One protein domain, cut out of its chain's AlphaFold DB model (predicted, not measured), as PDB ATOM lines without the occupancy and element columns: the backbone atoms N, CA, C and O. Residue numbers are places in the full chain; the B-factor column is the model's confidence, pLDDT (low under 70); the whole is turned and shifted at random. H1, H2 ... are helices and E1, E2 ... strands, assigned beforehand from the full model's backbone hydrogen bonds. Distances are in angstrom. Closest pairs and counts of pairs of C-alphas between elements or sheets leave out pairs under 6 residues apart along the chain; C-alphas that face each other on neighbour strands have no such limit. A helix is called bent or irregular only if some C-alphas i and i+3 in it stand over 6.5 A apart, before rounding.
ATOM      1  N   LYS A   9      69.818  59.644  24.808       92.50
ATOM      2  CA  LYS A   9      68.766  60.578  24.387       92.50
ATOM      3  C   LYS A   9      69.280  62.021  24.402       92.50
ATOM      4  O   LYS A   9      69.303  62.664  25.457       92.50
ATOM      5  N   PRO A  10      69.678  62.571  23.248       93.44
ATOM      6  CA  PRO A  10      70.045  63.976  23.135       93.44
ATOM      7  C   PRO A  10      68.808  64.869  22.959       93.44
ATOM      8  O   PRO A  10      67.847  64.516  22.277       93.44
ATOM      9  N   VAL A  11      68.857  66.082  23.509       94.25
ATOM     10  CA  VAL A  11      67.939  67.177  23.166       94.25
ATOM     11  C   VAL A  11      68.702  68.207  22.357       94.25
ATOM     12  O   VAL A  11      69.627  68.843  22.866       94.25
ATOM     13  N   ILE A  12      68.294  68.382  21.103       94.56
ATOM     14  CA  ILE A  12      68.971  69.248  20.139       94.56
ATOM     15  C   ILE A  12      68.186  70.551  19.974       94.56
ATOM     16  O   ILE A  12      66.976  70.542  19.757       94.56
ATOM     17  N   LYS A  13      68.885  71.685  20.053       92.81
ATOM     18  CA  LYS A  13      68.351  73.019  19.769       92.81
ATOM     19  C   LYS A  13      69.409  73.844  19.044       92.81
ATOM     20  O   LYS A  13      70.547  73.916  19.499       92.81
ATOM     21  N   ASN A  14      69.034  74.482  17.936       93.81
ATOM     22  CA  ASN A  14      69.919  75.339  17.132       93.81
ATOM     23  C   ASN A  14      71.251  74.651  16.752       93.81
ATOM     24  O   ASN A  14      72.319  75.232  16.928       93.81
ATOM     25  N   GLY A  15      71.187  73.392  16.300       93.44
ATOM     26  CA  GLY A  15      72.370  72.620  15.891       93.44
ATOM     27  C   GLY A  15      73.277  72.163  17.039       93.44
ATOM     28  O   GLY A  15      74.404  71.749  16.799       93.44
ATOM     29  N   LYS A  16      72.819  72.244  18.293       96.19
ATOM     30  CA  LYS A  16      73.597  71.835  19.468       96.19
ATOM     31  C   LYS A  16      72.784  70.947  20.393       96.19
ATOM     32  O   LYS A  16      71.604  71.204  20.628       96.19
ATOM     33  N   VAL A  17      73.423  69.947  20.978       95.75
ATOM     34  CA  VAL A  17      72.879  69.170  22.091       95.75
ATOM     35  C   VAL A  17      72.974  70.024  23.351       95.75
ATOM     36  O   VAL A  17      74.067  70.376  23.805       95.75
ATOM     37  N   ILE A  18      71.819  70.388  23.899       95.00
ATOM     38  CA  ILE A  18      71.704  71.215  25.110       95.00
ATOM     39  C   ILE A  18      71.435  70.385  26.366       95.00
ATOM     40  O   ILE A  18      71.662  70.863  27.471       95.00
ATOM     41  N   ARG A  19      70.964  69.148  26.193       94.00
ATOM     42  CA  ARG A  19      70.729  68.181  27.265       94.00
ATOM     43  C   ARG A  19      71.029  66.787  26.741       94.00
ATOM     44  O   ARG A  19      70.687  66.487  25.599       94.00
ATOM     45  N   LEU A  20      71.646  65.960  27.570       93.50
ATOM     46  CA  LEU A  20      71.971  64.579  27.245       93.50
ATOM     47  C   LEU A  20      71.470  63.686  28.374       93.50
ATOM     48  O   LEU A  20      71.816  63.902  29.532       93.50
ATOM     49  N   GLU A  21      70.645  62.707  28.038       90.12
ATOM     50  CA  GLU A  21      70.190  61.681  28.968       90.12
ATOM     51  C   GLU A  21      70.812  60.342  28.560       90.12
ATOM     52  O   GLU A  21      70.722  59.949  27.402       90.12
ATOM     53  N   VAL A  22      71.464  59.657  29.500       90.06
ATOM     54  CA  VAL A  22      72.080  58.339  29.292       90.06
ATOM     55  C   VAL A  22      71.437  57.367  30.262       90.06
ATOM     56  O   VAL A  22      71.449  57.599  31.472       90.06
ATOM     57  N   CYS A  23      70.830  56.303  29.740       86.50
ATOM     58  CA  CYS A  23      70.076  55.320  30.510       86.50
ATOM     59  C   CYS A  23      69.147  56.002  31.524       86.50
ATOM     60  O   CYS A  23      69.190  55.680  32.712       86.50
ATOM     61  N   GLY A  24      68.329  56.968  31.092       79.75
ATOM     62  CA  GLY A  24      67.359  57.685  31.935       79.75
ATOM     63  C   GLY A  24      67.937  58.667  32.962       79.75
ATOM     64  O   GLY A  24      67.178  59.197  33.772       79.75
ATOM     65  N   MET A  25      69.252  58.893  32.973       81.44
ATOM     66  CA  MET A  25      69.911  59.880  33.828       81.44
ATOM     67  C   MET A  25      70.333  61.090  33.002       81.44
ATOM     68  O   MET A  25      71.070  60.950  32.030       81.44
ATOM     69  N   GLU A  26      69.926  62.287  33.417       86.19
ATOM     70  CA  GLU A  26      70.435  63.522  32.820       86.19
ATOM     71  C   GLU A  26      71.904  63.727  33.206       86.19
ATOM     72  O   GLU A  26      72.247  63.813  34.386       86.19
ATOM     73  N   TRP A  27      72.775  63.801  32.203       88.75
ATOM     74  CA  TRP A  27      74.194  64.079  32.377       88.75
ATOM     75  C   TRP A  27      74.435  65.587  32.244       88.75
ATOM     76  O   TRP A  27      74.203  66.152  31.168       88.75
ATOM     77  N   PRO A  28      74.907  66.268  33.305       85.62
ATOM     78  CA  PRO A  28      75.124  67.706  33.265       85.62
ATOM     79  C   PRO A  28      76.265  68.047  32.301       85.62
ATOM     80  O   PRO A  28      77.422  67.672  32.500       85.62
ATOM     81  N   LEU A  29      75.938  68.795  31.249       90.25
ATOM     82  CA  LEU A  29      76.907  69.222  30.247       90.25
ATOM     83  C   LEU A  29      77.668  70.461  30.731       90.25
ATOM     84  O   LEU A  29      77.068  71.480  31.062       90.25
ATOM     85  N   LYS A  30      79.007  70.420  30.699       90.31
ATOM     86  CA  LYS A  30      79.844  71.611  30.964       90.31
ATOM     87  C   LYS A  30      79.658  72.710  29.908       90.31
ATOM     88  O   LYS A  30      79.865  73.884  30.191       90.31
ATOM     89  N   LYS A  31      79.319  72.315  28.680       93.81
ATOM     90  CA  LYS A  31      79.005  73.174  27.532       93.81
ATOM     91  C   LYS A  31      78.106  72.401  26.571       93.81
ATOM     92  O   LYS A  31      78.156  71.173  26.550       93.81
ATOM     93  N   SER A  32      77.327  73.104  25.756       93.88
ATOM     94  CA  SER A  32      76.550  72.477  24.681       93.88
ATOM     95  C   SER A  32      77.465  71.735  23.700       93.88
ATOM     96  O   SER A  32      78.523  72.269  23.347       93.88
ATOM     97  N   ILE A  33      77.044  70.563  23.232       95.69
ATOM     98  CA  ILE A  33      77.808  69.745  22.280       95.69
ATOM     99  C   ILE A  33      77.349  70.109  20.858       95.69
ATOM    100  O   ILE A  33      76.140  70.112  20.618       95.69
ATOM    101  N   PRO A  34      78.245  70.453  19.921       96.81
ATOM    102  CA  PRO A  34      77.887  70.596  18.507       96.81
ATOM    103  C   PRO A  34      77.254  69.303  17.966       96.81
ATOM    104  O   PRO A  34      77.663  68.211  18.356       96.81
ATOM    105  N   VAL A  35      76.229  69.389  17.112       95.44
ATOM    106  CA  VAL A  35      75.540  68.178  16.617       95.44
ATOM    107  C   VAL A  35      76.470  67.276  15.799       95.44
ATOM    108  O   VAL A  35      76.278  66.065  15.774       95.44
ATOM    109  N   GLU A  36      77.513  67.846  15.199       96.06
ATOM    110  CA  GLU A  36      78.545  67.127  14.453       96.06
ATOM    111  C   GLU A  36      79.348  66.176  15.360       96.06
ATOM    112  O   GLU A  36      79.777  65.112  14.923       96.06
ATOM    113  N   ASP A  37      79.486  66.522  16.645       96.62
ATOM    114  CA  ASP A  37      80.184  65.711  17.646       96.62
ATOM    115  C   ASP A  37      79.275  64.648  18.296       96.62
ATOM    116  O   ASP A  37      79.757  63.804  19.057       96.62
ATOM    117  N   LEU A  38      77.959  64.665  18.034       92.88
ATOM    118  CA  LEU A  38      76.992  63.801  18.727       92.88
ATOM    119  C   LEU A  38      77.284  62.310  18.521       92.88
ATOM    120  O   LEU A  38      77.182  61.537  19.477       92.88
ATOM    121  N   LEU A  39      77.659  61.907  17.304       93.12
ATOM    122  CA  LEU A  39      77.973  60.508  17.006       93.12
ATOM    123  C   LEU A  39      79.160  60.033  17.853       93.12
ATOM    124  O   LEU A  39      79.039  59.065  18.596       93.12
ATOM    125  N   LYS A  40      80.250  60.805  17.851       95.56
ATOM    126  CA  LYS A  40      81.462  60.517  18.625       95.56
ATOM    127  C   LYS A  40      81.190  60.421  20.128       95.56
ATOM    128  O   LYS A  40      81.747  59.562  20.814       95.56
ATOM    129  N   VAL A  41      80.348  61.311  20.657       94.25
ATOM    130  CA  VAL A  41      79.942  61.277  22.071       94.25
ATOM    131  C   VAL A  41      79.134  60.017  22.374       94.25
ATOM    132  O   VAL A  41      79.388  59.367  23.385       94.25
ATOM    133  N   THR A  42      78.198  59.654  21.498       91.81
ATOM    134  CA  THR A  42      77.351  58.463  21.665       91.81
ATOM    135  C   THR A  42      78.185  57.185  21.644       91.81
ATOM    136  O   THR A  42      78.047  56.365  22.545       91.81
ATOM    137  N   GLU A  43      79.107  57.054  20.690       93.75
ATOM    138  CA  GLU A  43      80.032  55.917  20.598       93.75
ATOM    139  C   GLU A  43      80.907  55.805  21.851       93.75
ATOM    140  O   GLU A  43      81.026  54.735  22.438       93.75
ATOM    141  N   SER A  44      81.447  56.928  22.339       94.38
ATOM    142  CA  SER A  44      82.252  56.941  23.569       94.38
ATOM    143  C   SER A  44      81.453  56.473  24.793       94.38
ATOM    144  O   SER A  44      81.987  55.790  25.666       94.38
ATOM    145  N   ILE A  45      80.169  56.840  24.871       92.88
ATOM    146  CA  ILE A  45      79.262  56.417  25.945       92.88
ATOM    147  C   ILE A  45      78.931  54.925  25.826       92.88
ATOM    148  O   ILE A  45      78.891  54.236  26.844       92.88
ATOM    149  N   GLN A  46      78.737  54.421  24.608       90.88
ATOM    150  CA  GLN A  46      78.533  52.994  24.354       90.88
ATOM    151  C   GLN A  46      79.755  52.177  24.777       90.88
ATOM    152  O   GLN A  46      79.599  51.250  25.566       90.88
ATOM    153  N   THR A  47      80.964  52.580  24.366       92.69
ATOM    154  CA  THR A  47      82.213  51.932  24.801       92.69
ATOM    155  C   THR A  47      82.355  51.949  26.320       92.69
ATOM    156  O   THR A  47      82.737  50.955  26.927       92.69
ATOM    157  N   LEU A  48      82.010  53.063  26.974       91.25
ATOM    158  CA  LEU A  48      82.052  53.139  28.432       91.25
ATOM    159  C   LEU A  48      81.054  52.167  29.093       91.25
ATOM    160  O   LEU A  48      81.358  51.613  30.147       91.25
ATOM    161  N   GLY A  49      79.900  51.920  28.466       89.00
ATOM    162  CA  GLY A  49      78.883  50.983  28.953       89.00
ATOM    163  C   GLY A  49      79.295  49.514  28.952       89.00
ATOM    164  O   GLY A  49      78.681  48.725  29.663       89.00
ATOM    165  N   GLU A  50      80.358  49.147  28.234       88.00
ATOM    166  CA  GLU A  50      80.956  47.806  28.318       88.00
ATOM    167  C   GLU A  50      81.619  47.554  29.682       88.00
ATOM    168  O   GLU A  50      81.723  46.414  30.131       88.00
ATOM    169  N   TYR A  51      82.048  48.625  30.356       88.50
ATOM    170  CA  TYR A  51      82.784  48.565  31.621       88.50
ATOM    171  C   TYR A  51      81.992  49.119  32.808       88.50
ATOM    172  O   TYR A  51      82.312  48.824  33.960       88.50
ATOM    173  N   VAL A  52      80.988  49.957  32.545       83.00
ATOM    174  CA  VAL A  52      80.297  50.756  33.556       83.00
ATOM    175  C   VAL A  52      78.805  50.445  33.578       83.00
ATOM    176  O   VAL A  52      78.087  50.695  32.613       83.00
ATOM    177  N   ASP A  53      78.304  50.004  34.735       82.94
ATOM    178  CA  ASP A  53      76.866  49.882  34.975       82.94
ATOM    179  C   ASP A  53      76.229  51.260  35.239       82.94
ATOM    180  O   ASP A  53      76.098  51.725  36.378       82.94
ATOM    181  N   PHE A  54      75.793  51.921  34.165       80.25
ATOM    182  CA  PHE A  54      75.064  53.190  34.250       80.25
ATOM    183  C   PHE A  54      73.729  53.072  34.996       80.25
ATOM    184  O   PHE A  54      73.255  54.055  35.573       80.25
ATOM    185  N   SER A  55      73.104  51.891  35.006       72.81
ATOM    186  CA  SER A  55      71.841  51.685  35.715       72.81
ATOM    187  C   SER A  55      72.056  51.686  37.233       72.81
ATOM    188  O   SER A  55      71.301  52.346  37.951       72.81
ATOM    189  N   GLY A  56      73.156  51.089  37.702       66.62
ATOM    190  CA  GLY A  56      73.625  51.148  39.089       66.62
ATOM    191  C   GLY A  56      74.091  52.541  39.534       66.62
ATOM    192  O   GLY A  56      74.004  52.876  40.719       66.62
ATOM    193  N   MET A  57      74.491  53.418  38.607       68.56
ATOM    194  CA  MET A  57      74.794  54.820  38.935       68.56
ATOM    195  C   MET A  57      73.552  55.630  39.328       68.56
ATOM    196  O   MET A  57      73.679  56.588  40.092       68.56
ATOM    197  N   ARG A  58      72.342  55.243  38.887       58.00
ATOM    198  CA  ARG A  58      71.087  55.898  39.323       58.00
ATOM    199  C   ARG A  58      70.899  55.844  40.844       58.00
ATOM    200  O   ARG A  58      70.207  56.692  41.406       58.00
ATOM    201  N   SER A  59      71.508  54.855  41.501       49.97
ATOM    202  CA  SER A  59      71.460  54.645  42.951       49.97
ATOM    203  C   SER A  59      72.490  55.442  43.746       49.97
ATOM    204  O   SER A  59      72.385  55.454  44.972       49.97
TER     205      SER A  59
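What this domain is: This is residues 9 to 59 of the 172 residues of an uncharacterized protein of Candidatus Bathyarchaeota archaeon (UniProt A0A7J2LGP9). H1, a long helix, lies over one face of a three-stranded sheet, in two layers, with H2 at one end. Of mixed class, the 51 printed residues hold E1, E2, E3, H1, H2; the sheet, E1 - E2 - E3, is a meander, each strand antiparallel to the one before. It is only just compact, close to loose, radius of gyration of the C-alphas 11.3 A, spanning 33 by 20 by 16 A.

How they stand to each other: E1, residues 9 to 13, and E3, residues 25 to 27, form hairpins with E2, residues 16 to 22; N 11 and O 19, and N 27 and O 20, are within hydrogen-bond range, 2.8 A each. H1, residues 35 to 49, is on the sheet, height 9.9 A, with 9 of 11 O i to N i+4 pairs within range. H2, residues 54 to 57, only grazes it.

Where its parts are: E1 begins at C-alpha 9 (68.766, 60.578, 24.387). H1 is 21.4 A long from first to last C-alpha and irregular, with C-alphas 36 and 39 7.1 A apart; it ends at C-alpha 49 (78.883, 50.983, 28.953).

The domain as a whole: The printed part has no cut; pLDDT is under 70 at residues 56 to 59.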